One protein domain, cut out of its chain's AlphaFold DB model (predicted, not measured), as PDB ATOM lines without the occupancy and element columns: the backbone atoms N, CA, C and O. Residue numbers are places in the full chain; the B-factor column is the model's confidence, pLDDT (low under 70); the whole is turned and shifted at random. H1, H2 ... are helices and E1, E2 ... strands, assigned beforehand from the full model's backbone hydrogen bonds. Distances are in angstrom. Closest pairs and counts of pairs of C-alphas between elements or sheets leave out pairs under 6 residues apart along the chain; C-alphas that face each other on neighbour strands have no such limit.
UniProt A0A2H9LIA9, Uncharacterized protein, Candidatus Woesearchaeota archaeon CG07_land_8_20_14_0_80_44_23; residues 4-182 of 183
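What this domain is: This is residues 4 to 182 of the 183 residues of an uncharacterized protein of Candidatus Woesearchaeota archaeon CG07_land_8_20_14_0_80_44_23 (UniProt A0A2H9LIA9). Two small sheets stand toward opposite ends of the longest axis, with H3 between them and the long H5 running from one to the other. The strongly twisted sheet E1, E2, E7, E6, mixed, is grazed by H1, H2 and H4; the antiparallel sheet E3, E5, E4 has H7 on one face and H5 and H6 on the other. You have 179 printed residues, with seven named helices and seven named strands in the order H1 E1 H2 H3 H4 E2 H5 H6 E3 H7 E4 E5 E6 E7, of mixed class. The whole is compact, with a radius of gyration of the C-alphas of 15.8 A and spans of 44 by 39 by 33 A.

How they stand to each other: Begin at H1, residues 4 to 10, which touches H2, residues 22 to 32, closest at C-alphas 8 and 32, 5.2 A apart. A strand-helix-strand unit, two parallel neighbour strands with helices between, runs from E1, residues 16 to 18, through H2, H3, residues 50 to 62, and H4, residues 66 to 75, to E2, residues 78 to 84; N 18 and O 80 are 2.8 A apart. H3 and H4 form a helical hairpin, closest at C-alphas 60 and 69, 5.1 A; residues 56 to 60 of H3 alone touch H4. H5, residues 85 to 102, and H6, residues 107 to 112, form another, closest at C-alphas 90 and 112, 4.8 A. Next, E3, residues 114 to 116, H7, residues 118 to 126, and E4, residues 131 to 137, make a split unit with a right-handed crossover, E5, residues 147 to 153, lying between its strands; find N 151 and O 116 at 2.9 A, N 150 and O 134 at 2.8 A. This sheet shows three layers, H3 and H7 on one face and H5 on the other, at a height of 9.4 A. H3 touches H7, closest at C-alphas 59 and 124, 6.6 A. Last, E6, residues 162 to 170, and E7, residues 173 to 181, form a hairpin, with N 163 and O 180 at 2.8 A; E7 is antiparallel to E2, with N 81 and O 179 at 2.9 A. In H1 to H4 every O i to N i+4 pair is within hydrogen-bond range; H5 has 11 of 14, H7 3 of 5, H6 0 of 2, but 2 of 3 O i to N i+3 pairs.

Where its parts are: Find C-alpha 4 at (178.678, 132.977, 185.008), where H1 begins; E7 ends at C-alpha 181, (191.926, 141.209, 173.407). H5 measures 26.7 A, E7 23.6 A and E6 23.1 A.

The domain as a whole: The printed part has no cut. H2 to H3 is the long link. Residues 170, 172 and 173 are under 70 in pLDDT.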
ATOM      1  N   ALA A   4     178.301 134.245 185.608       84.56
ATOM      2  CA  ALA A   4     178.678 132.977 185.008       84.56
ATOM      3  C   ALA A   4     177.825 132.654 183.767       84.56
ATOM      4  O   ALA A   4     178.387 132.319 182.724       84.56
ATOM      5  N   ASP A   5     176.505 132.865 183.830       87.25
ATOM      6  CA  ASP A   5     175.601 132.686 182.686       87.25
ATOM      7  C   ASP A   5     175.949 133.636 181.538       87.25
ATOM      8  O   ASP A   5     175.934 133.252 180.366       87.25
ATOM      9  N   TYR A   6     176.282 134.888 181.871       88.81
ATOM     10  CA  TYR A   6     176.692 135.874 180.875       88.81
ATOM     11  C   TYR A   6     177.955 135.410 180.143       88.81
ATOM     12  O   TYR A   6     177.946 135.325 178.915       88.81
ATOM     13  N   VAL A   7     179.015 135.036 180.869       90.81
ATOM     14  CA  VAL A   7     180.262 134.516 180.278       90.81
ATOM     15  C   VAL A   7     180.008 133.251 179.468       90.81
ATOM     16  O   VAL A   7     180.517 133.123 178.352       90.81
ATOM     17  N   ALA A   8     179.196 132.332 179.998       88.62
ATOM     18  CA  ALA A   8     178.832 131.094 179.324       88.62
ATOM     19  C   ALA A   8     178.186 131.358 177.953       88.62
ATOM     20  O   ALA A   8     178.459 130.626 176.995       88.62
ATOM     21  N   LYS A   9     177.393 132.432 177.854       89.38
ATOM     22  CA  LYS A   9     176.688 132.852 176.643       89.38
ATOM     23  C   LYS A   9     177.555 133.638 175.655       89.38
ATOM     24  O   LYS A   9     177.401 133.436 174.454       89.38
ATOM     25  N   VAL A  10     178.415 134.549 176.122       91.06
ATOM     26  CA  VAL A  10     179.124 135.493 175.229       91.06
ATOM     27  C   VAL A  10     180.510 135.038 174.789       91.06
ATOM     28  O   VAL A  10     180.981 135.487 173.749       91.06
ATOM     29  N   VAL A  11     181.170 134.164 175.553       94.31
ATOM     30  CA  VAL A  11     182.496 133.644 175.195       94.31
ATOM     31  C   VAL A  11     182.330 132.341 174.409       94.31
ATOM     32  O   VAL A  11     181.752 131.395 174.943       94.31
ATOM     33  N   PRO A  12     182.825 132.214 173.167       95.25
ATOM     34  CA  PRO A  12     182.784 130.952 172.430       95.25
ATOM     35  C   PRO A  12     183.542 129.819 173.143       95.25
ATOM     36  O   PRO A  12     184.570 130.037 173.775       95.25
ATOM     37  N   ASN A  13     183.081 128.569 173.012       92.62
ATOM     38  CA  ASN A  13     183.688 127.413 173.706       92.62
ATOM     39  C   ASN A  13     185.138 127.109 173.288       92.62
ATOM     40  O   ASN A  13     185.859 126.399 173.995       92.62
ATOM     41  N   ASN A  14     185.559 127.594 172.121       94.31
ATOM     42  CA  ASN A  14     186.919 127.399 171.633       94.31
ATOM     43  C   ASN A  14     187.889 128.487 172.077       94.31
ATOM     44  O   ASN A  14     189.096 128.248 172.015       94.31
ATOM     45  N   ASP A  15     187.378 129.608 172.572       96.31
ATOM     46  CA  ASP A  15     188.196 130.727 173.003       96.31
ATOM     47  C   ASP A  15     188.638 130.552 174.450       96.31
ATOM     48  O   ASP A  15     187.945 129.954 175.280       96.31
ATOM     49  N   VAL A  16     189.835 131.054 174.736       97.12
ATOM     50  CA  VAL A  16     190.448 130.976 176.058       97.12
ATOM     51  C   VAL A  16     190.344 132.320 176.763       97.12
ATOM     52  O   VAL A  16     190.638 133.374 176.187       97.12
ATOM     53  N   ILE A  17     189.949 132.256 178.034       97.12
ATOM     54  CA  ILE A  17     189.957 133.384 178.960       97.12
ATOM     55  C   ILE A  17     191.276 133.371 179.737       97.12
ATOM     56  O   ILE A  17     191.709 132.339 180.257       97.12
ATOM     57  N   LEU A  18     191.918 134.527 179.822       96.06
ATOM     58  CA  LEU A  18     193.076 134.789 180.664       96.06
ATOM     59  C   LEU A  18     192.638 135.571 181.901       96.06
ATOM     60  O   LEU A  18     191.777 136.440 181.819       96.06
ATOM     61  N   THR A  19     193.244 135.290 183.048       94.00
ATOM     62  CA  THR A  19     193.049 136.073 184.271       94.00
ATOM     63  C   THR A  19     194.349 136.093 185.072       94.00
ATOM     64  O   THR A  19     195.075 135.095 185.054       94.00
ATOM     65  N   PRO A  20     194.692 137.205 185.746       90.00
ATOM     66  CA  PRO A  20     195.939 137.308 186.501       90.00
ATOM     67  C   PRO A  20     195.986 136.398 187.736       90.00
ATOM     68  O   PRO A  20     197.075 136.016 188.168       90.00
ATOM     69  N   HIS A  21     194.831 136.009 188.290       91.00
ATOM     70  CA  HIS A  21     194.762 135.279 189.552       91.00
ATOM     71  C   HIS A  21     194.275 133.829 189.389       91.00
ATOM     72  O   HIS A  21     193.262 133.541 188.753       91.00
ATOM     73  N   LYS A  22     195.001 132.881 189.995       90.56
ATOM     74  CA  LYS A  22     194.798 131.433 189.794       90.56
ATOM     75  C   LYS A  22     193.518 130.886 190.427       90.56
ATOM     76  O   LYS A  22     192.937 129.947 189.886       90.56
ATOM     77  N   GLU A  23     193.097 131.446 191.559       90.12
ATOM     78  CA  GLU A  23     191.826 131.076 192.203       90.12
ATOM     79  C   GLU A  23     190.639 131.566 191.372       90.12
ATOM     80  O   GLU A  23     189.703 130.818 191.119       90.12
ATOM     81  N   THR A  24     190.732 132.798 190.865       91.88
ATOM     82  CA  THR A  24     189.736 133.401 189.979       91.88
ATOM     83  C   THR A  24     189.577 132.572 188.709       91.88
ATOM     84  O   THR A  24     188.459 132.269 188.299       91.88
ATOM     85  N   ALA A  25     190.692 132.127 188.120       93.38
ATOM     86  CA  ALA A  25     190.681 131.170 187.020       93.38
ATOM     87  C   ALA A  25     189.933 129.885 187.393       93.38
ATOM     88  O   ALA A  25     189.037 129.458 186.673       93.38
ATOM     89  N   PHE A  26     190.278 129.263 188.518       92.94
ATOM     90  CA  PHE A  26     189.617 128.035 188.951       92.94
ATOM     91  C   PHE A  26     188.096 128.221 189.095       92.94
ATOM     92  O   PHE A  26     187.334 127.470 188.485       92.94
ATOM     93  N   ALA A  27     187.660 129.258 189.813       92.38
ATOM     94  CA  ALA A  27     186.245 129.559 190.007       92.38
ATOM     95  C   ALA A  27     185.528 129.830 188.675       92.38
ATOM     96  O   ALA A  27     184.470 129.261 188.412       92.38
ATOM     97  N   LEU A  28     186.123 130.640 187.794       92.94
ATOM     98  CA  LEU A  28     185.535 130.951 186.492       92.94
ATOM     99  C   LEU A  28     185.385 129.697 185.624       92.94
ATOM    100  O   LEU A  28     184.346 129.515 184.990       92.94
ATOM    101  N   ASN A  29     186.392 128.819 185.600       94.00
ATOM    102  CA  ASN A  29     186.314 127.566 184.855       94.00
ATOM    103  C   ASN A  29     185.210 126.658 185.413       94.00
ATOM    104  O   ASN A  29     184.398 126.164 184.635       94.00
ATOM    105  N   ALA A  30     185.147 126.496 186.735       92.75
ATOM    106  CA  ALA A  30     184.149 125.658 187.394       92.75
ATOM    107  C   ALA A  30     182.712 126.154 187.161       92.75
ATOM    108  O   ALA A  30     181.813 125.346 186.946       92.75
ATOM    109  N   LEU A  31     182.497 127.473 187.160       92.12
ATOM    110  CA  LEU A  31     181.170 128.076 187.003       92.12
ATOM    111  C   LEU A  31     180.697 128.166 185.546       92.12
ATOM    112  O   LEU A  31     179.497 128.180 185.296       92.12
ATOM    113  N   THR A  32     181.614 128.265 184.579       93.31
ATOM    114  CA  THR A  32     181.256 128.576 183.178       93.31
ATOM    115  C   THR A  32     181.593 127.471 182.183       93.31
ATOM    116  O   THR A  32     181.153 127.524 181.033       93.31
ATOM    117  N   GLY A  33     182.439 126.513 182.571       92.88
ATOM    118  CA  GLY A  33     183.004 125.506 181.672       92.88
ATOM    119  C   GLY A  33     183.936 126.073 180.589       92.88
ATOM    120  O   GLY A  33     184.370 125.327 179.711       92.88
ATOM    121  N   LYS A  34     184.254 127.378 180.607       95.19
ATOM    122  CA  LYS A  34     185.114 128.001 179.591       95.19
ATOM    123  C   LYS A  34     186.570 127.618 179.776       95.19
ATOM    124  O   LYS A  34     187.046 127.395 180.889       95.19
ATOM    125  N   LYS A  35     187.293 127.558 178.657       95.44
ATOM    126  CA  LYS A  35     188.722 127.248 178.646       95.44
ATOM    127  C   LYS A  35     189.499 128.400 179.279       95.44
ATOM    128  O   LYS A  35     189.262 129.564 178.966       95.44
ATOM    129  N   ILE A  36     190.458 128.059 180.133       95.44
ATOM    130  CA  ILE A  36     191.344 129.020 180.797       95.44
ATOM    131  C   ILE A  36     192.789 128.576 180.605       95.44
ATOM    132  O   ILE A  36     193.072 127.376 180.561       95.44
ATOM    133  N   LEU A  37     193.703 129.538 180.457       95.88
ATOM    134  CA  LEU A  37     195.115 129.249 180.205       95.88
ATOM    135  C   LEU A  37     195.746 128.434 181.345       95.88
ATOM    136  O   LEU A  37     196.350 127.387 181.103       95.88
ATOM    137  N   PHE A  38     195.594 128.906 182.579       94.19
ATOM    138  CA  PHE A  38     196.096 128.274 183.795       94.19
ATOM    139  C   PHE A  38     195.128 128.547 184.956       94.19
ATOM    140  O   PHE A  38     194.367 129.507 184.917       94.19
ATOM    141  N   MET A  39     195.171 127.724 186.004       92.62
ATOM    142  CA  MET A  39     194.383 127.909 187.233       92.62
ATOM    143  C   MET A  39     195.208 127.525 188.471       92.62
ATOM    144  O   MET A  39     196.427 127.679 188.467       92.62
ATOM    145  N   ARG A  40     194.610 127.050 189.563       87.81
ATOM    146  CA  ARG A  40     195.380 126.476 190.680       87.81
ATOM    147  C   ARG A  40     196.110 125.208 190.232       87.81
ATOM    148  O   ARG A  40     195.529 124.396 189.519       87.81
ATOM    149  N   ARG A  41     197.341 124.985 190.716       86.06
ATOM    150  CA  ARG A  41     198.129 123.776 190.395       86.06
ATOM    151  C   ARG A  41     197.350 122.489 190.685       86.06
ATOM    152  O   ARG A  41     197.336 121.593 189.856       86.06
ATOM    153  N   THR A  42     196.688 122.429 191.838       85.69
ATOM    154  CA  THR A  42     195.927 121.261 192.312       85.69
ATOM    155  C   THR A  42     194.655 120.970 191.513       85.69
ATOM    156  O   THR A  42     194.127 119.872 191.616       85.69
ATOM    157  N   HIS A  43     194.185 121.922 190.705       88.38
ATOM    158  CA  HIS A  43     192.984 121.788 189.871       88.38
ATOM    159  C   HIS A  43     193.309 121.811 188.371       88.38
ATOM    160  O   HIS A  43     192.415 121.732 187.532       88.38
ATOM    161  N   ALA A  44     194.589 121.944 188.013       86.50
ATOM    162  CA  ALA A  44     195.016 121.944 186.627       86.50
ATOM    163  C   ALA A  44     194.831 120.553 186.001       86.50
ATOM    164  O   ALA A  44     194.982 119.527 186.662       86.50
ATOM    165  N   SER A  45     194.542 120.525 184.697       86.88
ATOM    166  CA  SER A  45     194.450 119.271 183.947       86.88
ATOM    167  C   SER A  45     195.771 118.489 184.023       86.88
ATOM    168  O   SER A  45     196.828 119.081 183.783       86.88
ATOM    169  N   PRO A  46     195.741 117.165 184.267       85.19
ATOM    170  CA  PRO A  46     196.949 116.337 184.273       85.19
ATOM    171  C   PRO A  46     197.581 116.200 182.879       85.19
ATOM    172  O   PRO A  46     198.713 115.746 182.754       85.19
ATOM    173  N   PHE A  47     196.869 116.603 181.821       88.81
ATOM    174  CA  PHE A  47     197.312 116.486 180.430       88.81
ATOM    175  C   PHE A  47     198.036 117.733 179.906       88.81
ATOM    176  O   PHE A  47     198.332 117.817 178.715       88.81
ATOM    177  N   VAL A  48     198.289 118.736 180.753       89.31
ATOM    178  CA  VAL A  48     198.961 119.974 180.342       89.31
ATOM    179  C   VAL A  48     200.118 120.309 181.272       89.31
ATOM    180  O   VAL A  48     200.049 120.098 182.479       89.31
ATOM    181  N   ASN A  49     201.177 120.904 180.719       92.38
ATOM    182  CA  ASN A  49     202.249 121.473 181.531       92.38
ATOM    183  C   ASN A  49     201.760 122.784 182.165       92.38
ATOM    184  O   ASN A  49     201.790 123.850 181.544       92.38
ATOM    185  N   PHE A  50     201.272 122.673 183.397       91.31
ATOM    186  CA  PHE A  50     200.747 123.791 184.169       91.31
ATOM    187  C   PHE A  50     201.757 124.935 184.320       91.31
ATOM    188  O   PHE A  50     201.410 126.094 184.100       91.31
ATOM    189  N   ASP A  51     202.999 124.613 184.682       90.44
ATOM    190  CA  ASP A  51     204.012 125.624 184.980       90.44
ATOM    191  C   ASP A  51     204.427 126.410 183.744       90.44
ATOM    192  O   ASP A  51     204.534 127.631 183.820       90.44
ATOM    193  N   GLN A  52     204.566 125.735 182.598       96.19
ATOM    194  CA  GLN A  52     204.815 126.413 181.325       96.19
ATOM    195  C   GLN A  52     203.685 127.390 181.005       96.19
ATOM    196  O   GLN A  52     203.944 128.532 180.648       96.19
ATOM    197  N   ARG A  53     202.421 126.972 181.153       96.19
ATOM    198  CA  ARG A  53     201.273 127.842 180.849       96.19
ATOM    199  C   ARG A  53     201.157 129.022 181.804       96.19
ATOM    200  O   ARG A  53     200.769 130.103 181.377       96.19
ATOM    201  N   ALA A  54     201.489 128.827 183.077       95.62
ATOM    202  CA  ALA A  54     201.549 129.919 184.040       95.62
ATOM    203  C   ALA A  54     202.683 130.904 183.700       95.62
ATOM    204  O   ALA A  54     202.457 132.108 183.742       95.62
ATOM    205  N   ALA A  55     203.862 130.415 183.298       97.31
ATOM    206  CA  ALA A  55     204.966 131.265 182.853       97.31
ATOM    207  C   ALA A  55     204.632 132.024 181.555       97.31
ATOM    208  O   ALA A  55     204.849 133.229 181.468       97.31
ATOM    209  N   ASP A  56     204.022 131.356 180.575       98.00
ATOM    210  CA  ASP A  56     203.542 131.990 179.342       98.00
ATOM    211  C   ASP A  56     202.473 133.052 179.643       98.00
ATOM    212  O   ASP A  56     202.501 134.153 179.097       98.00
ATOM    213  N   GLY A  57     201.551 132.749 180.562       96.81
ATOM    214  CA  GLY A  57     200.551 133.694 181.049       96.81
ATOM    215  C   GLY A  57     201.169 134.929 181.702       96.81
ATOM    216  O   GLY A  57     200.715 136.040 181.448       96.81
ATOM    217  N   ALA A  58     202.234 134.749 182.485       96.94
ATOM    218  CA  ALA A  58     202.984 135.845 183.086       96.94
ATOM    219  C   ALA A  58     203.630 136.754 182.034       96.94
ATOM    220  O   ALA A  58     203.577 137.972 182.168       96.94
ATOM    221  N   ILE A  59     204.184 136.187 180.959       97.50
ATOM    222  CA  ILE A  59     204.734 136.971 179.844       97.50
ATOM    223  C   ILE A  59     203.632 137.760 179.141       97.50
ATOM    224  O   ILE A  59     203.823 138.937 178.835       97.50
ATOM    225  N   ILE A  60     202.465 137.146 178.916       97.12
ATOM    226  CA  ILE A  60     201.335 137.846 178.299       97.12
ATOM    227  C   ILE A  60     200.892 139.035 179.160       97.12
ATOM    228  O   ILE A  60     200.674 140.120 178.626       97.12
ATOM    229  N   LEU A  61     200.766 138.822 180.472       95.44
ATOM    230  CA  LEU A  61     200.210 139.791 181.418       95.44
ATOM    231  C   LEU A  61     201.195 140.867 181.874       95.44
ATOM    232  O   LEU A  61     200.749 141.962 182.203       95.44
ATOM    233  N   TYR A  62     202.489 140.548 181.942       96.12
ATOM    234  CA  TYR A  62     203.477 141.374 182.644       96.12
ATOM    235  C   TYR A  62     204.818 141.526 181.912       96.12
ATOM    236  O   TYR A  62     205.629 142.355 182.317       96.12
ATOM    237  N   GLY A  63     205.074 140.744 180.859       95.38
ATOM    238  CA  GLY A  63     206.309 140.835 180.075       95.38
ATOM    239  C   GLY A  63     206.302 142.021 179.112       95.38
ATOM    240  O   GLY A  63     205.257 142.619 178.864       95.38
ATOM    241  N   ASN A  64     207.450 142.336 178.510       95.12
ATOM    242  CA  ASN A  64     207.595 143.423 177.529       95.12
ATOM    243  C   ASN A  64     207.871 142.937 176.090       95.12
ATOM    244  O   ASN A  64     207.914 143.751 175.168       95.12
ATOM    245  N   ASN A  65     208.002 141.624 175.869       95.62
ATOM    246  CA  ASN A  65     208.200 141.046 174.539       95.62
ATOM    247  C   ASN A  65     206.868 140.928 173.772       95.62
ATOM    248  O   ASN A  65     206.137 139.943 173.901       95.62
ATOM    249  N   SER A  66     206.547 141.935 172.956       94.44
ATOM    250  CA  SER A  66     205.299 141.994 172.182       94.44
ATOM    251  C   SER A  66     205.179 140.893 171.118       94.44
ATOM    252  O   SER A  66     204.077 140.389 170.889       94.44
ATOM    253  N   ALA A  67     206.293 140.480 170.504       96.06
ATOM    254  CA  ALA A  67     206.309 139.419 169.498       96.06
ATOM    255  C   ALA A  67     205.920 138.072 170.122       96.06
ATOM    256  O   ALA A  67     204.971 137.431 169.663       96.06
ATOM    257  N   LEU A  68     206.577 137.702 171.227       97.06
ATOM    258  CA  LEU A  68     206.242 136.484 171.962       97.06
ATOM    259  C   LEU A  68     204.833 136.567 172.557       97.06
ATOM    260  O   LEU A  68     204.090 135.594 172.504       97.06
ATOM    261  N   ARG A  69     204.409 137.731 173.064       96.19
ATOM    262  CA  ARG A  69     203.029 137.922 173.532       96.19
ATOM    263  C   ARG A  69     202.014 137.597 172.432       96.19
ATOM    264  O   ARG A  69     201.089 136.826 172.680       96.19
ATOM    265  N   SER A  70     202.186 138.145 171.226       96.31
ATOM    266  CA  SER A  70     201.297 137.870 170.086       96.31
ATOM    267  C   SER A  70     201.304 136.387 169.705       96.31
ATOM    268  O   SER A  70     200.246 135.804 169.455       96.31
ATOM    269  N   GLU A  71     202.478 135.751 169.715       97.94
ATOM    270  CA  GLU A  71     202.616 134.314 169.475       97.94
ATOM    271  C   GLU A  71     201.850 133.489 170.516       97.94
ATOM    272  O   GLU A  71     201.046 132.635 170.146       97.94
ATOM    273  N   LEU A  72     202.036 133.765 171.809       98.06
ATOM    274  CA  LEU A  72     201.393 133.030 172.899       98.06
ATOM    275  C   LEU A  72     199.869 133.219 172.900       98.06
ATOM    276  O   LEU A  72     199.131 132.249 173.090       98.06
ATOM    277  N   LEU A  73     199.383 134.435 172.622       97.56
ATOM    278  CA  LEU A  73     197.952 134.707 172.460       97.56
ATOM    279  C   LEU A  73     197.341 133.852 171.336       97.56
ATOM    280  O   LEU A  73     196.263 133.285 171.514       97.56
ATOM    281  N   LYS A  74     198.044 133.696 170.204       97.62
ATOM    282  CA  LYS A  74     197.618 132.833 169.086       97.62
ATOM    283  C   LYS A  74     197.728 131.347 169.433       97.62
ATOM    284  O   LYS A  74     196.757 130.615 169.259       97.62
ATOM    285  N   LYS A  75     198.871 130.913 169.975       97.44
ATOM    286  CA  LYS A  75     199.170 129.526 170.382       97.44
ATOM    287  C   LYS A  75     198.093 128.951 171.298       97.44
ATOM    288  O   LYS A  75     197.720 127.791 171.157       97.44
ATOM    289  N   TYR A  76     197.603 129.759 172.234       97.12
ATOM    290  CA  TYR A  76     196.597 129.340 173.207       97.12
ATOM    291  C   TYR A  76     195.170 129.762 172.852       97.12
ATOM    292  O   TYR A  76     194.271 129.503 173.642       97.12
ATOM    293  N   ASN A  77     194.945 130.387 171.693       97.19
ATOM    294  CA  ASN A  77     193.662 130.977 171.305       97.19
ATOM    295  C   ASN A  77     193.042 131.862 172.411       97.19
ATOM    296  O   ASN A  77     191.861 131.747 172.749       97.19
ATOM    297  N   ILE A  78     193.861 132.723 173.018       97.56
ATOM    298  CA  ILE A  78     193.424 133.647 174.066       97.56
ATOM    299  C   ILE A  78     192.794 134.864 173.402       97.56
ATOM    300  O   ILE A  78     193.439 135.572 172.623       97.56
ATOM    301  N   LYS A  79     191.527 135.103 173.735       97.06
ATOM    302  CA  LYS A  79     190.717 136.190 173.169       97.06
ATOM    303  C   LYS A  79     190.118 137.102 174.225       97.06
ATOM    304  O   LYS A  79     189.670 138.190 173.887       97.06
ATOM    305  N   TYR A  80     190.126 136.680 175.487       97.12
ATOM    306  CA  TYR A  80     189.463 137.406 176.559       97.12
ATOM    307  C   TYR A  80     190.372 137.567 177.769       97.12
ATOM    308  O   TYR A  80     191.085 136.637 178.144       97.12
ATOM    309  N   LEU A  81     190.295 138.733 178.405       95.62
ATOM    310  CA  LEU A  81     190.864 138.989 179.723       95.62
ATOM    311  C   LEU A  81     189.718 139.162 180.719       95.62
ATOM    312  O   LEU A  81     188.811 139.966 180.500       95.62
ATOM    313  N   TYR A  82     189.778 138.419 181.817       94.62
ATOM    314  CA  TYR A  82     188.852 138.523 182.932       94.62
ATOM    315  C   TYR A  82     189.564 139.025 184.185       94.62
ATOM    316  O   TYR A  82     190.585 138.470 184.607       94.62
ATOM    317  N   MET A  83     188.984 140.050 184.802       91.38
ATOM    318  CA  MET A  83     189.431 140.599 186.074       91.38
ATOM    319  C   MET A  83     188.257 140.691 187.038       91.38
ATOM    320  O   MET A  83     187.207 141.209 186.675       91.38
ATOM    321  N   ASP A  84     188.447 140.236 188.269       91.50
ATOM    322  CA  ASP A  84     187.521 140.415 189.384       91.50
ATOM    323  C   ASP A  84     188.165 141.234 190.511       91.50
ATOM    324  O   ASP A  84     189.372 141.500 190.514       91.50
ATOM    325  N   SER A  85     187.351 141.660 191.475       90.38
ATOM    326  CA  SER A  85     187.817 142.424 192.634       90.38
ATOM    327  C   SER A  85     188.842 141.647 193.462       90.38
ATOM    328  O   SER A  85     189.807 142.237 193.946       90.38
ATOM    329  N   TYR A  86     188.682 140.327 193.576       89.56
ATOM    330  CA  TYR A  86     189.611 139.470 194.306       89.56
ATOM    331  C   TYR A  86     190.977 139.370 193.617       89.56
ATOM    332  O   TYR A  86     192.008 139.588 194.251       89.56
ATOM    333  N   GLY A  87     191.015 139.122 192.307       90.62
ATOM    334  CA  GLY A  87     192.249 139.096 191.530       90.62
ATOM    335  C   GLY A  87     192.941 140.457 191.491       90.62
ATOM    336  O   GLY A  87     194.167 140.519 191.602       90.62
ATOM    337  N   ALA A  88     192.181 141.554 191.408       90.12
ATOM    338  CA  ALA A  88     192.720 142.908 191.525       90.12
ATOM    339  C   ALA A  88     193.323 143.167 192.918       90.12
ATOM    340  O   ALA A  88     194.435 143.686 193.020       90.12
ATOM    341  N   GLN A  89     192.637 142.749 193.987       92.06
ATOM    342  CA  GLN A  89     193.132 142.855 195.359       92.06
ATOM    343  C   GLN A  89     194.417 142.043 195.562       92.06
ATOM    344  O   GLN A  89     195.387 142.578 196.092       92.06
ATOM    345  N   ALA A  90     194.449 140.783 195.121       92.50
ATOM    346  CA  ALA A  90     195.629 139.926 195.226       92.50
ATOM    347  C   ALA A  90     196.826 140.517 194.462       92.50
ATOM    348  O   ALA A  90     197.939 140.571 194.983       92.50
ATOM    349  N   THR A  91     196.577 141.055 193.263       92.62
ATOM    350  CA  THR A  91     197.586 141.759 192.459       92.62
ATOM    351  C   THR A  91     198.153 142.967 193.216       92.62
ATOM    352  O   THR A  91     199.370 143.108 193.323       92.62
ATOM    353  N   ALA A  92     197.291 143.809 193.794       93.88
ATOM    354  CA  ALA A  92     197.716 144.972 194.573       93.88
ATOM    355  C   ALA A  92     198.490 144.579 195.845       93.88
ATOM    356  O   ALA A  92     199.488 145.210 196.184       93.88
ATOM    357  N   GLN A  93     198.065 143.514 196.534       95.06
ATOM    358  CA  GLN A  93     198.770 142.980 197.702       95.06
ATOM    359  C   GLN A  93     200.163 142.459 197.339       95.06
ATOM    360  O   GLN A  93     201.116 142.726 198.066       95.06
ATOM    361  N   CYS A  94     200.289 141.745 196.217       95.94
ATOM    362  CA  CYS A  94     201.578 141.266 195.731       95.94
ATOM    363  C   CYS A  94     202.549 142.426 195.459       95.94
ATOM    364  O   CYS A  94     203.697 142.369 195.899       95.94
ATOM    365  N   ASP A  95     202.097 143.488 194.784       96.00
ATOM    366  CA  ASP A  95     202.940 144.660 194.514       96.00
ATOM    367  C   ASP A  95     203.349 145.383 195.807       96.00
ATOM    368  O   ASP A  95     204.530 145.652 196.027       96.00
ATOM    369  N   ALA A  96     202.389 145.616 196.709       96.62
ATOM    370  CA  ALA A  96     202.631 146.300 197.978       96.62
ATOM    371  C   ALA A  96     203.616 145.548 198.889       96.62
ATOM    372  O   ALA A  96     204.391 146.170 199.613       96.62
ATOM    373  N   MET A  97     203.604 144.213 198.850       96.75
ATOM    374  CA  MET A  97     204.499 143.368 199.642       96.75
ATOM    375  C   MET A  97     205.807 143.010 198.933       96.75
ATOM    376  O   MET A  97     206.642 142.342 199.542       96.75
ATOM    377  N   TRP A  98     206.014 143.441 197.681       97.44
ATOM    378  CA  TRP A  98     207.084 142.931 196.818       97.44
ATOM    379  C   TRP A  98     208.462 142.913 197.493       97.44
ATOM    380  O   TRP A  98     209.140 141.890 197.502       97.44
ATOM    381  N   GLN A  99     208.853 144.024 198.125       96.88
ATOM    382  CA  GLN A  99     210.155 144.145 198.794       96.88
ATOM    383  C   GLN A  99     210.268 143.261 200.048       96.88
ATOM    384  O   GLN A  99     211.348 142.758 200.367       96.88
ATOM    385  N   ASN A 100     209.150 143.021 200.737       97.19
ATOM    386  CA  ASN A 100     209.114 142.270 201.990       97.19
ATOM    387  C   ASN A 100     209.363 140.777 201.767       97.19
ATOM    388  O   ASN A 100     209.872 140.116 202.663       97.19
ATOM    389  N   PHE A 101     209.071 140.237 200.578       96.94
ATOM    390  CA  PHE A 101     209.276 138.815 200.276       96.94
ATOM    391  C   PHE A 101     210.747 138.373 200.313       96.94
ATOM    392  O   PHE A 101     211.029 137.178 200.233       96.94
ATOM    393  N   SER A 102     211.692 139.312 200.415       94.38
ATOM    394  CA  SER A 102     213.104 138.993 200.649       94.38
ATOM    395  C   SER A 102     213.344 138.437 202.058       94.38
ATOM    396  O   SER A 102     214.241 137.617 202.248       94.38
ATOM    397  N   ASP A 103     212.502 138.807 203.024       95.81
ATOM    398  CA  ASP A 103     212.553 138.309 204.392       95.81
ATOM    399  C   ASP A 103     211.734 137.000 204.519       95.81
ATOM    400  O   ASP A 103     210.551 136.962 204.148       95.81
ATOM    401  N   PRO A 104     212.340 135.910 205.041       93.81
ATOM    402  CA  PRO A 104     211.687 134.617 205.235       93.81
ATOM    403  C   PRO A 104     210.325 134.663 205.934       93.81
ATOM    404  O   PRO A 104     209.465 133.841 205.614       93.81
ATOM    405  N   ILE A 105     210.089 135.611 206.851       94.31
ATOM    406  CA  ILE A 105     208.805 135.691 207.566       94.31
ATOM    407  C   ILE A 105     207.652 136.074 206.634       94.31
ATOM    408  O   ILE A 105     206.499 135.734 206.911       94.31
ATOM    409  N   TYR A 106     207.949 136.751 205.518       94.88
ATOM    410  CA  TYR A 106     206.940 137.199 204.565       94.88
ATOM    411  C   TYR A 106     206.771 136.275 203.356       94.88
ATOM    412  O   TYR A 106     205.792 136.406 202.623       94.88
ATOM    413  N   GLN A 107     207.681 135.321 203.135       94.81
ATOM    414  CA  GLN A 107     207.679 134.480 201.929       94.81
ATOM    415  C   GLN A 107     206.395 133.655 201.769       94.81
ATOM    416  O   GLN A 107     205.938 133.438 200.649       94.81
ATOM    417  N   GLU A 108     205.748 133.259 202.866       92.12
ATOM    418  CA  GLU A 108     204.452 132.566 202.832       92.12
ATOM    419  C   GLU A 108     203.314 133.449 202.287       92.12
ATOM    420  O   GLU A 108     202.399 132.942 201.642       92.12
ATOM    421  N   TYR A 109     203.383 134.774 202.461       92.44
ATOM    422  CA  TYR A 109     202.381 135.714 201.937       92.44
ATOM    423  C   TYR A 109     202.507 135.948 200.428       92.44
ATOM    424  O   TYR A 109     201.652 136.594 199.829       92.44
ATOM    425  N   SER A 110     203.523 135.367 199.786       94.25
ATOM    426  CA  SER A 110     203.692 135.411 198.331       94.25
ATOM    427  C   SER A 110     202.593 134.670 197.556       94.25
ATOM    428  O   SER A 110     202.592 134.677 196.326       94.25
ATOM    429  N   TYR A 111     201.642 134.027 198.248       90.25
ATOM    430  CA  TYR A 111     200.480 133.389 197.628       90.25
ATOM    431  C   TYR A 111     199.592 134.371 196.847       90.25
ATOM    432  O   TYR A 111     198.899 133.924 195.935       90.25
ATOM    433  N   SER A 112     199.628 135.668 197.180       91.38
ATOM    434  CA  SER A 112     198.930 136.734 196.445       91.38
ATOM    435  C   SER A 112     199.541 136.996 195.063       91.38
ATOM    436  O   SER A 112     198.873 137.511 194.167       91.38
ATOM    437  N   CYS A 113     200.802 136.605 194.862       94.31
ATOM    438  CA  CYS A 113     201.506 136.706 193.594       94.31
ATOM    439  C   CYS A 113     201.262 135.489 192.697       94.31
ATOM    440  O   CYS A 113     201.024 134.361 193.149       94.31
ATOM    441  N   MET A 114     201.449 135.674 191.390       93.38
ATOM    442  CA  MET A 114     201.611 134.536 190.494       93.38
ATOM    443  C   MET A 114     202.934 133.822 190.805       93.38
ATOM    444  O   MET A 114     203.986 134.452 190.892       93.38
ATOM    445  N   ARG A 115     202.867 132.495 190.966       93.38
ATOM    446  CA  ARG A 115     204.010 131.630 191.307       93.38
ATOM    447  C   ARG A 115     204.259 130.578 190.235       93.38
ATOM    448  O   ARG A 115     203.301 129.948 189.784       93.38
ATOM    449  N   VAL A 116     205.509 130.330 189.872       94.25
ATOM    450  CA  VAL A 116     205.914 129.256 188.948       94.25
ATOM    451  C   VAL A 116     207.139 128.514 189.477       94.25
ATOM    452  O   VAL A 116     207.750 128.933 190.462       94.25
ATOM    453  N   LEU A 117     207.485 127.393 188.840       94.94
ATOM    454  CA  LEU A 117     208.700 126.660 189.184       94.94
ATOM    455  C   LEU A 117     209.981 127.425 188.818       94.94
ATOM    456  O   LEU A 117     210.004 128.149 187.817       94.94
ATOM    457  N   PRO A 118     211.075 127.180 189.558       97.25
ATOM    458  CA  PRO A 118     212.343 127.845 189.338       97.25
ATOM    459  C   PRO A 118     212.930 127.840 187.943       97.25
ATOM    460  O   PRO A 118     213.472 128.854 187.508       97.25
ATOM    461  N   GLN A 119     212.782 126.744 187.214       97.44
ATOM    462  CA  GLN A 119     213.338 126.616 185.871       97.44
ATOM    463  C   GLN A 119     212.847 127.681 184.868       97.44
ATOM    464  O   GLN A 119     213.493 127.878 183.843       97.44
ATOM    465  N   TYR A 120     211.739 128.382 185.145       97.94
ATOM    466  CA  TYR A 120     211.184 129.406 184.253       97.94
ATOM    467  C   TYR A 120     211.710 130.821 184.513       97.94
ATOM    468  O   TYR A 120     211.421 131.711 183.722       97.94
ATOM    469  N   GLU A 121     212.485 131.057 185.574       97.94
ATOM    470  CA  GLU A 121     212.976 132.405 185.906       97.94
ATOM    471  C   GLU A 121     213.758 133.046 184.755       97.94
ATOM    472  O   GLU A 121     213.482 134.183 184.384       97.94
ATOM    473  N   LYS A 122     214.684 132.305 184.137       98.31
ATOM    474  CA  LYS A 122     215.448 132.811 182.990       98.31
ATOM    475  C   LYS A 122     214.524 133.203 181.830       98.31
ATOM    476  O   LYS A 122     214.625 134.314 181.326       98.31
ATOM    477  N   TYR A 123     213.591 132.318 181.472       98.44
ATOM    478  CA  TYR A 123     212.600 132.552 180.419       98.44
ATOM    479  C   TYR A 123     211.739 133.794 180.693       98.44
ATOM    480  O   TYR A 123     211.442 134.556 179.780       98.44
ATOM    481  N   LEU A 124     211.365 134.032 181.949       98.38
ATOM    482  CA  LEU A 124     210.587 135.201 182.357       98.38
ATOM    483  C   LEU A 124     211.409 136.492 182.266       98.38
ATOM    484  O   LEU A 124     210.972 137.454 181.630       98.38
ATOM    485  N   ASN A 125     212.612 136.489 182.840       98.19
ATOM    486  CA  ASN A 125     213.495 137.652 182.881       98.19
ATOM    487  C   ASN A 125     213.932 138.096 181.478       98.19
ATOM    488  O   ASN A 125     213.910 139.288 181.178       98.19
ATOM    489  N   GLU A 126     214.254 137.152 180.586       98.25
ATOM    490  CA  GLU A 126     214.591 137.438 179.180       98.25
ATOM    491  C   GLU A 126     213.429 138.084 178.406       98.25
ATOM    492  O   GLU A 126     213.652 138.759 177.405       98.25
ATOM    493  N   ASN A 127     212.194 137.924 178.889       97.62
ATOM    494  CA  ASN A 127     210.984 138.512 178.312       97.62
ATOM    495  C   ASN A 127     210.440 139.696 179.131       97.62
ATOM    496  O   ASN A 127     209.271 140.075 178.990       97.62
ATOM    497  N   GLY A 128     211.288 140.281 179.983       96.38
ATOM    498  CA  GLY A 128     211.012 141.510 180.725       96.38
ATOM    499  C   GLY A 128     210.053 141.357 181.898       96.38
ATOM    500  O   GLY A 128     209.555 142.359 182.402       96.38
ATOM    501  N   VAL A 129     209.778 140.129 182.340       97.69
ATOM    502  CA  VAL A 129     209.001 139.884 183.555       97.69
ATOM    503  C   VAL A 129     209.934 139.999 184.756       97.69
ATOM    504  O   VAL A 129     210.971 139.350 184.795       97.69
ATOM    505  N   THR A 130     209.561 140.799 185.754       97.81
ATOM    506  CA  THR A 130     210.337 140.911 186.999       97.81
ATOM    507  C   THR A 130     209.987 139.768 187.943       97.81
ATOM    508  O   THR A 130     208.808 139.531 188.224       97.81
ATOM    509  N   THR A 131     211.001 139.079 188.465       97.94
ATOM    510  CA  THR A 131     210.812 137.922 189.344       97.94
ATOM    511  C   THR A 131     211.621 137.991 190.632       97.94
ATOM    512  O   THR A 131     212.613 138.709 190.722       97.94
ATOM    513  N   GLN A 132     211.214 137.196 191.621       97.44
ATOM    514  CA  GLN A 132     211.979 136.953 192.843       97.44
ATOM    515  C   GLN A 132     211.793 135.505 193.322       97.44
ATOM    516  O   GLN A 132     210.768 134.872 193.064       97.44
ATOM    517  N   ARG A 133     212.796 134.974 194.026       97.62
ATOM    518  CA  ARG A 133     212.764 133.665 194.689       97.62
ATOM    519  C   ARG A 133     212.106 133.733 196.058       97.62
ATOM    520  O   ARG A 133     212.387 134.640 196.834       97.62
ATOM    521  N   VAL A 134     211.279 132.737 196.364       97.44
ATOM    522  CA  VAL A 134     210.702 132.521 197.696       97.44
ATOM    523  C   VAL A 134     210.685 131.032 198.027       97.44
ATOM    524  O   VAL A 134     210.541 130.197 197.136       97.44
ATOM    525  N   TYR A 135     210.777 130.694 199.308       96.88
ATOM    526  CA  TYR A 135     210.550 129.354 199.829       96.88
ATOM    527  C   TYR A 135     209.225 129.334 200.594       96.88
ATOM    528  O   TYR A 135     209.118 129.841 201.710       96.88
ATOM    529  N   ALA A 136     208.185 128.786 199.968       94.88
ATOM    530  CA  ALA A 136     206.816 128.886 200.468       94.88
ATOM    531  C   ALA A 136     206.030 127.595 200.237       94.88
ATOM    532  O   ALA A 136     206.396 126.763 199.401       94.88
ATOM    533  N   ARG A 137     204.917 127.437 200.960       92.06
ATOM    534  CA  ARG A 137     203.992 126.314 200.765       92.06
ATOM    535  C   ARG A 137     203.370 126.319 199.371       92.06
ATOM    536  O   ARG A 137     202.951 127.362 198.858       92.06
ATOM    537  N   LEU A 138     203.237 125.130 198.780       87.44
ATOM    538  CA  LEU A 138     202.515 124.954 197.515       87.44
ATOM    539  C   LEU A 138     201.019 125.281 197.648       87.44
ATOM    540  O   LEU A 138     200.432 125.807 196.700       87.44
ATOM    541  N   ASP A 139     200.433 125.040 198.824       84.88
ATOM    542  CA  ASP A 139     199.070 125.438 199.183       84.88
ATOM    543  C   ASP A 139     199.061 126.097 200.570       84.88
ATOM    544  O   ASP A 139     199.460 125.489 201.560       84.88
ATOM    545  N   ILE A 140     198.627 127.357 200.642       83.75
ATOM    546  CA  ILE A 140     198.593 128.120 201.897       83.75
ATOM    547  C   ILE A 140     197.425 127.695 202.801       83.75
ATOM    548  O   ILE A 140     197.481 127.908 204.009       83.75
ATOM    549  N   ALA A 141     196.389 127.066 202.233       83.81
ATOM    550  CA  ALA A 141     195.206 126.629 202.968       83.81
ATOM    551  C   ALA A 141     195.468 125.394 203.849       83.81
ATOM    552  O   ALA A 141     194.624 125.037 204.668       83.81
ATOM    553  N   PHE A 142     196.628 124.745 203.701       86.44
ATOM    554  CA  PHE A 142     196.999 123.558 204.460       86.44
ATOM    555  C   PHE A 142     198.345 123.766 205.169       86.44
ATOM    556  O   PHE A 142     199.372 124.041 204.548       86.44
ATOM    557  N   ASN A 143     198.351 123.664 206.500       87.56
ATOM    558  CA  ASN A 143     199.535 123.968 207.317       87.56
ATOM    559  C   ASN A 143     200.698 122.996 207.111       87.56
ATOM    560  O   ASN A 143     201.851 123.397 207.240       87.56
ATOM    561  N   GLU A 144     200.399 121.764 206.716       91.75
ATOM    562  CA  GLU A 144     201.391 120.720 206.446       91.75
ATOM    563  C   GLU A 144     201.723 120.604 204.951       91.75
ATOM    564  O   GLU A 144     202.407 119.670 204.533       91.75
ATOM    565  N   ALA A 145     201.242 121.536 204.116       89.75
ATOM    566  CA  ALA A 145     201.560 121.520 202.696       89.75
ATOM    567  C   ALA A 145     203.081 121.587 202.485       89.75
ATOM    568  O   ALA A 145     203.765 122.370 203.156       89.75
ATOM    569  N   PRO A 146     203.623 120.823 201.522       92.50
ATOM    570  CA  PRO A 146     205.045 120.862 201.233       92.50
ATOM    571  C   PRO A 146     205.460 122.274 200.817       92.50
ATOM    572  O   PRO A 146     204.756 122.962 200.064       92.50
ATOM    573  N   LYS A 147     206.627 122.690 201.308       94.25
ATOM    574  CA  LYS A 147     207.301 123.904 200.858       94.25
ATOM    575  C   LYS A 147     208.222 123.581 199.695       94.25
ATOM    576  O   LYS A 147     208.790 122.495 199.623       94.25
ATOM    577  N   ALA A 148     208.364 124.538 198.796       94.56
ATOM    578  CA  ALA A 148     209.291 124.455 197.687       94.56
ATOM    579  C   ALA A 148     209.865 125.837 197.397       94.56
ATOM    580  O   ALA A 148     209.263 126.861 197.735       94.56
ATOM    581  N   GLU A 149     211.013 125.853 196.734       97.00
ATOM    582  CA  GLU A 149     211.482 127.065 196.086       97.00
ATOM    583  C   GLU A 149     210.571 127.380 194.893       97.00
ATOM    584  O   GLU A 149     210.285 126.523 194.054       97.00
ATOM    585  N   LEU A 150     210.094 128.617 194.834       95.69
ATOM    586  CA  LEU A 150     209.190 129.125 193.813       95.69
ATOM    587  C   LEU A 150     209.725 130.450 193.271       95.69
ATOM    588  O   LEU A 150     210.406 131.204 193.966       95.69
ATOM    589  N   THR A 151     209.379 130.748 192.023       97.25
ATOM    590  CA  THR A 151     209.550 132.077 191.435       97.25
ATOM    591  C   THR A 151     208.231 132.828 191.545       97.25
ATOM    592  O   THR A 151     207.228 132.378 190.984       97.25
ATOM    593  N   ILE A 152     208.222 133.963 192.242       96.88
ATOM    594  CA  ILE A 152     207.106 134.914 192.233       96.88
ATOM    595  C   ILE A 152     207.310 135.938 191.121       96.88
ATOM    596  O   ILE A 152     208.444 136.285 190.785       96.88
ATOM    597  N   ILE A 153     206.208 136.407 190.552       97.25
ATOM    598  CA  ILE A 153     206.189 137.366 189.449       97.25
ATOM    599  C   ILE A 153     205.617 138.685 189.949       97.25
ATOM    600  O   ILE A 153     204.532 138.701 190.536       97.25
ATOM    601  N   LYS A 154     206.334 139.783 189.691       96.94
ATOM    602  CA  LYS A 154     205.847 141.120 190.012       96.94
ATOM    603  C   LYS A 154     204.735 141.497 189.034       96.94
ATOM    604  O   LYS A 154     204.944 141.398 187.825       96.94
ATOM    605  N   PRO A 155     203.576 141.956 189.517       94.50
ATOM    606  CA  PRO A 155     202.538 142.450 188.637       94.50
ATOM    607  C   PRO A 155     202.932 143.824 188.087       94.50
ATOM    608  O   PRO A 155     202.916 144.828 188.791       94.50
ATOM    609  N   THR A 156     203.281 143.869 186.808       89.56
ATOM    610  CA  THR A 156     203.558 145.106 186.065       89.56
ATOM    611  C   THR A 156     202.596 145.205 184.892       89.56
ATOM    612  O   THR A 156     202.622 144.306 184.059       89.56
ATOM    613  N   PRO A 157     201.746 146.241 184.781       77.50
ATOM    614  CA  PRO A 157     200.745 146.307 183.716       77.50
ATOM    615  C   PRO A 157     201.359 146.089 182.324       77.50
ATOM    616  O   PRO A 157     202.232 146.853 181.911       77.50
ATOM    617  N   ALA A 158     200.915 145.058 181.598       77.81
ATOM    618  CA  ALA A 158     201.246 144.922 180.185       77.81
ATOM    619  C   ALA A 158     200.391 145.852 179.326       77.81
ATOM    620  O   ALA A 158     199.214 146.090 179.598       77.81
ATOM    621  N   ASP A 159     200.984 146.289 178.220       81.81
ATOM    622  CA  ASP A 159     200.295 146.998 177.149       81.81
ATOM    623  C   ASP A 159     199.482 146.008 176.290       81.81
ATOM    624  O   ASP A 159     199.925 145.532 175.240       81.81
ATOM    625  N   LEU A 160     198.335 145.575 176.820       85.94
ATOM    626  CA  LEU A 160     197.349 144.781 176.091       85.94
ATOM    627  C   LEU A 160     196.351 145.718 175.405       85.94
ATOM    628  O   LEU A 160     195.755 146.581 176.046       85.94
ATOM    629  N   ASN A 161     196.110 145.498 174.113       89.25
ATOM    630  CA  ASN A 161     195.062 146.204 173.386       89.25
ATOM    631  C   ASN A 161     193.702 145.568 173.715       89.25
ATOM    632  O   ASN A 161     193.393 144.472 173.245       89.25
ATOM    633  N   LEU A 162     192.912 146.238 174.554       91.44
ATOM    634  CA  LEU A 162     191.678 145.701 175.121       91.44
ATOM    635  C   LEU A 162     190.448 146.479 174.650       91.44
ATOM    636  O   LEU A 162     190.387 147.703 174.751       91.44
ATOM    637  N   THR A 163     189.415 145.751 174.237       91.19
ATOM    638  CA  THR A 163     188.062 146.279 174.062       91.19
ATOM    639  C   THR A 163     187.198 145.825 175.228       91.19
ATOM    640  O   THR A 163     187.030 144.633 175.477       91.19
ATOM    641  N   PHE A 164     186.644 146.781 175.964       89.06
ATOM    642  CA  PHE A 164     185.740 146.504 177.073       89.06
ATOM    643  C   PHE A 164     184.429 145.867 176.584       89.06
ATOM    644  O   PHE A 164     183.832 146.357 175.626       89.06
ATOM    645  N   LEU A 165     183.977 144.794 177.246       87.12
ATOM    646  CA  LEU A 165     182.726 144.104 176.908       87.12
ATOM    647  C   LEU A 165     181.644 144.290 177.970       87.12
ATOM    648  O   LEU A 165     180.498 144.575 177.629       87.12
ATOM    649  N   ASN A 166     181.978 144.071 179.246       85.12
ATOM    650  CA  ASN A 166     181.001 144.149 180.331       85.12
ATOM    651  C   ASN A 166     181.659 144.373 181.698       85.12
ATOM    652  O   ASN A 166     182.802 143.968 181.921       85.12
ATOM    653  N   ILE A 167     180.895 144.963 182.617       83.75
ATOM    654  CA  ILE A 167     181.242 145.184 184.018       83.75
ATOM    655  C   ILE A 167     180.083 144.750 184.911       83.75
ATOM    656  O   ILE A 167     178.922 145.065 184.654       83.75
ATOM    657  N   GLY A 168     180.401 144.038 185.983       77.88
ATOM    658  CA  GLY A 168     179.462 143.802 187.069       77.88
ATOM    659  C   GLY A 168     179.692 144.821 188.157       77.88
ATOM    660  O   GLY A 168     180.795 144.888 188.701       77.88
ATOM    661  N   GLN A 169     178.661 145.589 188.489       77.31
ATOM    662  CA  GLN A 169     178.704 146.530 189.597       77.31
ATOM    663  C   GLN A 169     177.672 146.159 190.657       77.31
ATOM    664  O   GLN A 169     176.541 145.798 190.337       77.31
ATOM    665  N   TYR A 170     178.057 146.287 191.922       69.06
ATOM    666  CA  TYR A 170     177.138 146.244 193.054       69.06
ATOM    667  C   TYR A 170     177.513 147.379 194.007       69.06
ATOM    668  O   TYR A 170     178.685 147.576 194.313       69.06
ATOM    669  N   GLN A 171     176.534 148.193 194.410       72.56
ATOM    670  CA  GLN A 171     176.757 149.374 195.264       72.56
ATOM    671  C   GLN A 171     177.912 150.286 194.783       72.56
ATOM    672  O   GLN A 171     178.758 150.700 195.568       72.56
ATOM    673  N   ASN A 172     177.962 150.585 193.478       68.69
ATOM    674  CA  ASN A 172     179.003 151.405 192.828       68.69
ATOM    675  C   ASN A 172     180.441 150.861 192.916       68.69
ATOM    676  O   ASN A 172     181.383 151.561 192.547       68.69
ATOM    677  N   GLN A 173     180.631 149.616 193.349       66.31
ATOM    678  CA  GLN A 173     181.916 148.932 193.277       66.31
ATOM    679  C   GLN A 173     181.932 147.998 192.072       66.31
ATOM    680  O   GLN A 173     180.960 147.289 191.811       66.31
ATOM    681  N   THR A 174     183.040 148.002 191.334       70.94
ATOM    682  CA  THR A 174     183.286 147.053 190.246       70.94
ATOM    683  C   THR A 174     183.686 145.709 190.836       70.94
ATOM    684  O   THR A 174     184.726 145.600 191.478       70.94
ATOM    685  N   TYR A 175     182.872 144.686 190.597       81.12
ATOM    686  CA  TYR A 175     183.140 143.316 191.041       81.12
ATOM    687  C   TYR A 175     183.901 142.527 189.996       81.12
ATOM    688  O   TYR A 175     184.723 141.687 190.347       81.12
ATOM    689  N   PHE A 176     183.642 142.801 188.718       86.69
ATOM    690  CA  PHE A 176     184.382 142.194 187.629       86.69
ATOM    691  C   PHE A 176     184.318 143.017 186.349       86.69
ATOM    692  O   PHE A 176     183.385 143.794 186.150       86.69
ATOM    693  N   ALA A 177     185.268 142.764 185.456       90.31
ATOM    694  CA  ALA A 177     185.299 143.247 184.091       90.31
ATOM    695  C   ALA A 177     185.744 142.130 183.134       90.31
ATOM    696  O   ALA A 177     186.641 141.336 183.438       90.31
ATOM    697  N   LEU A 178     185.104 142.080 181.967       92.81
ATOM    698  CA  LEU A 178     185.481 141.216 180.854       92.81
ATOM    699  C   LEU A 178     185.899 142.087 179.668       92.81
ATOM    700  O   LEU A 178     185.169 143.000 179.268       92.81
ATOM    701  N   TYR A 179     187.045 141.764 179.086       94.00
ATOM    702  CA  TYR A 179     187.609 142.447 177.929       94.00
ATOM    703  C   TYR A 179     187.840 141.453 176.796       94.00
ATOM    704  O   TYR A 179     188.204 140.303 177.045       94.00
ATOM    705  N   TYR A 180     187.677 141.913 175.563       95.12
ATOM    706  CA  TYR A 180     188.200 141.263 174.369       95.12
ATOM    707  C   TYR A 180     189.625 141.762 174.106       95.12
ATOM    708  O   TYR A 180     189.885 142.959 174.235       95.12
ATOM    709  N   ILE A 181     190.542 140.866 173.749       94.12
ATOM    710  CA  ILE A 181     191.926 141.209 173.407       94.12
ATOM    711  C   ILE A 181     192.039 141.323 171.884       94.12
ATOM    712  O   ILE A 181     191.774 140.365 171.152       94.12
ATOM    713  N   ASN A 182     192.419 142.509 171.414       87.81
ATOM    714  CA  ASN A 182     192.643 142.793 170.003       87.81
ATOM    715  C   ASN A 182     194.046 142.301 169.618       87.81
ATOM    716  O   ASN A 182     195.045 142.893 170.033       87.81
TER     717      ASN A 182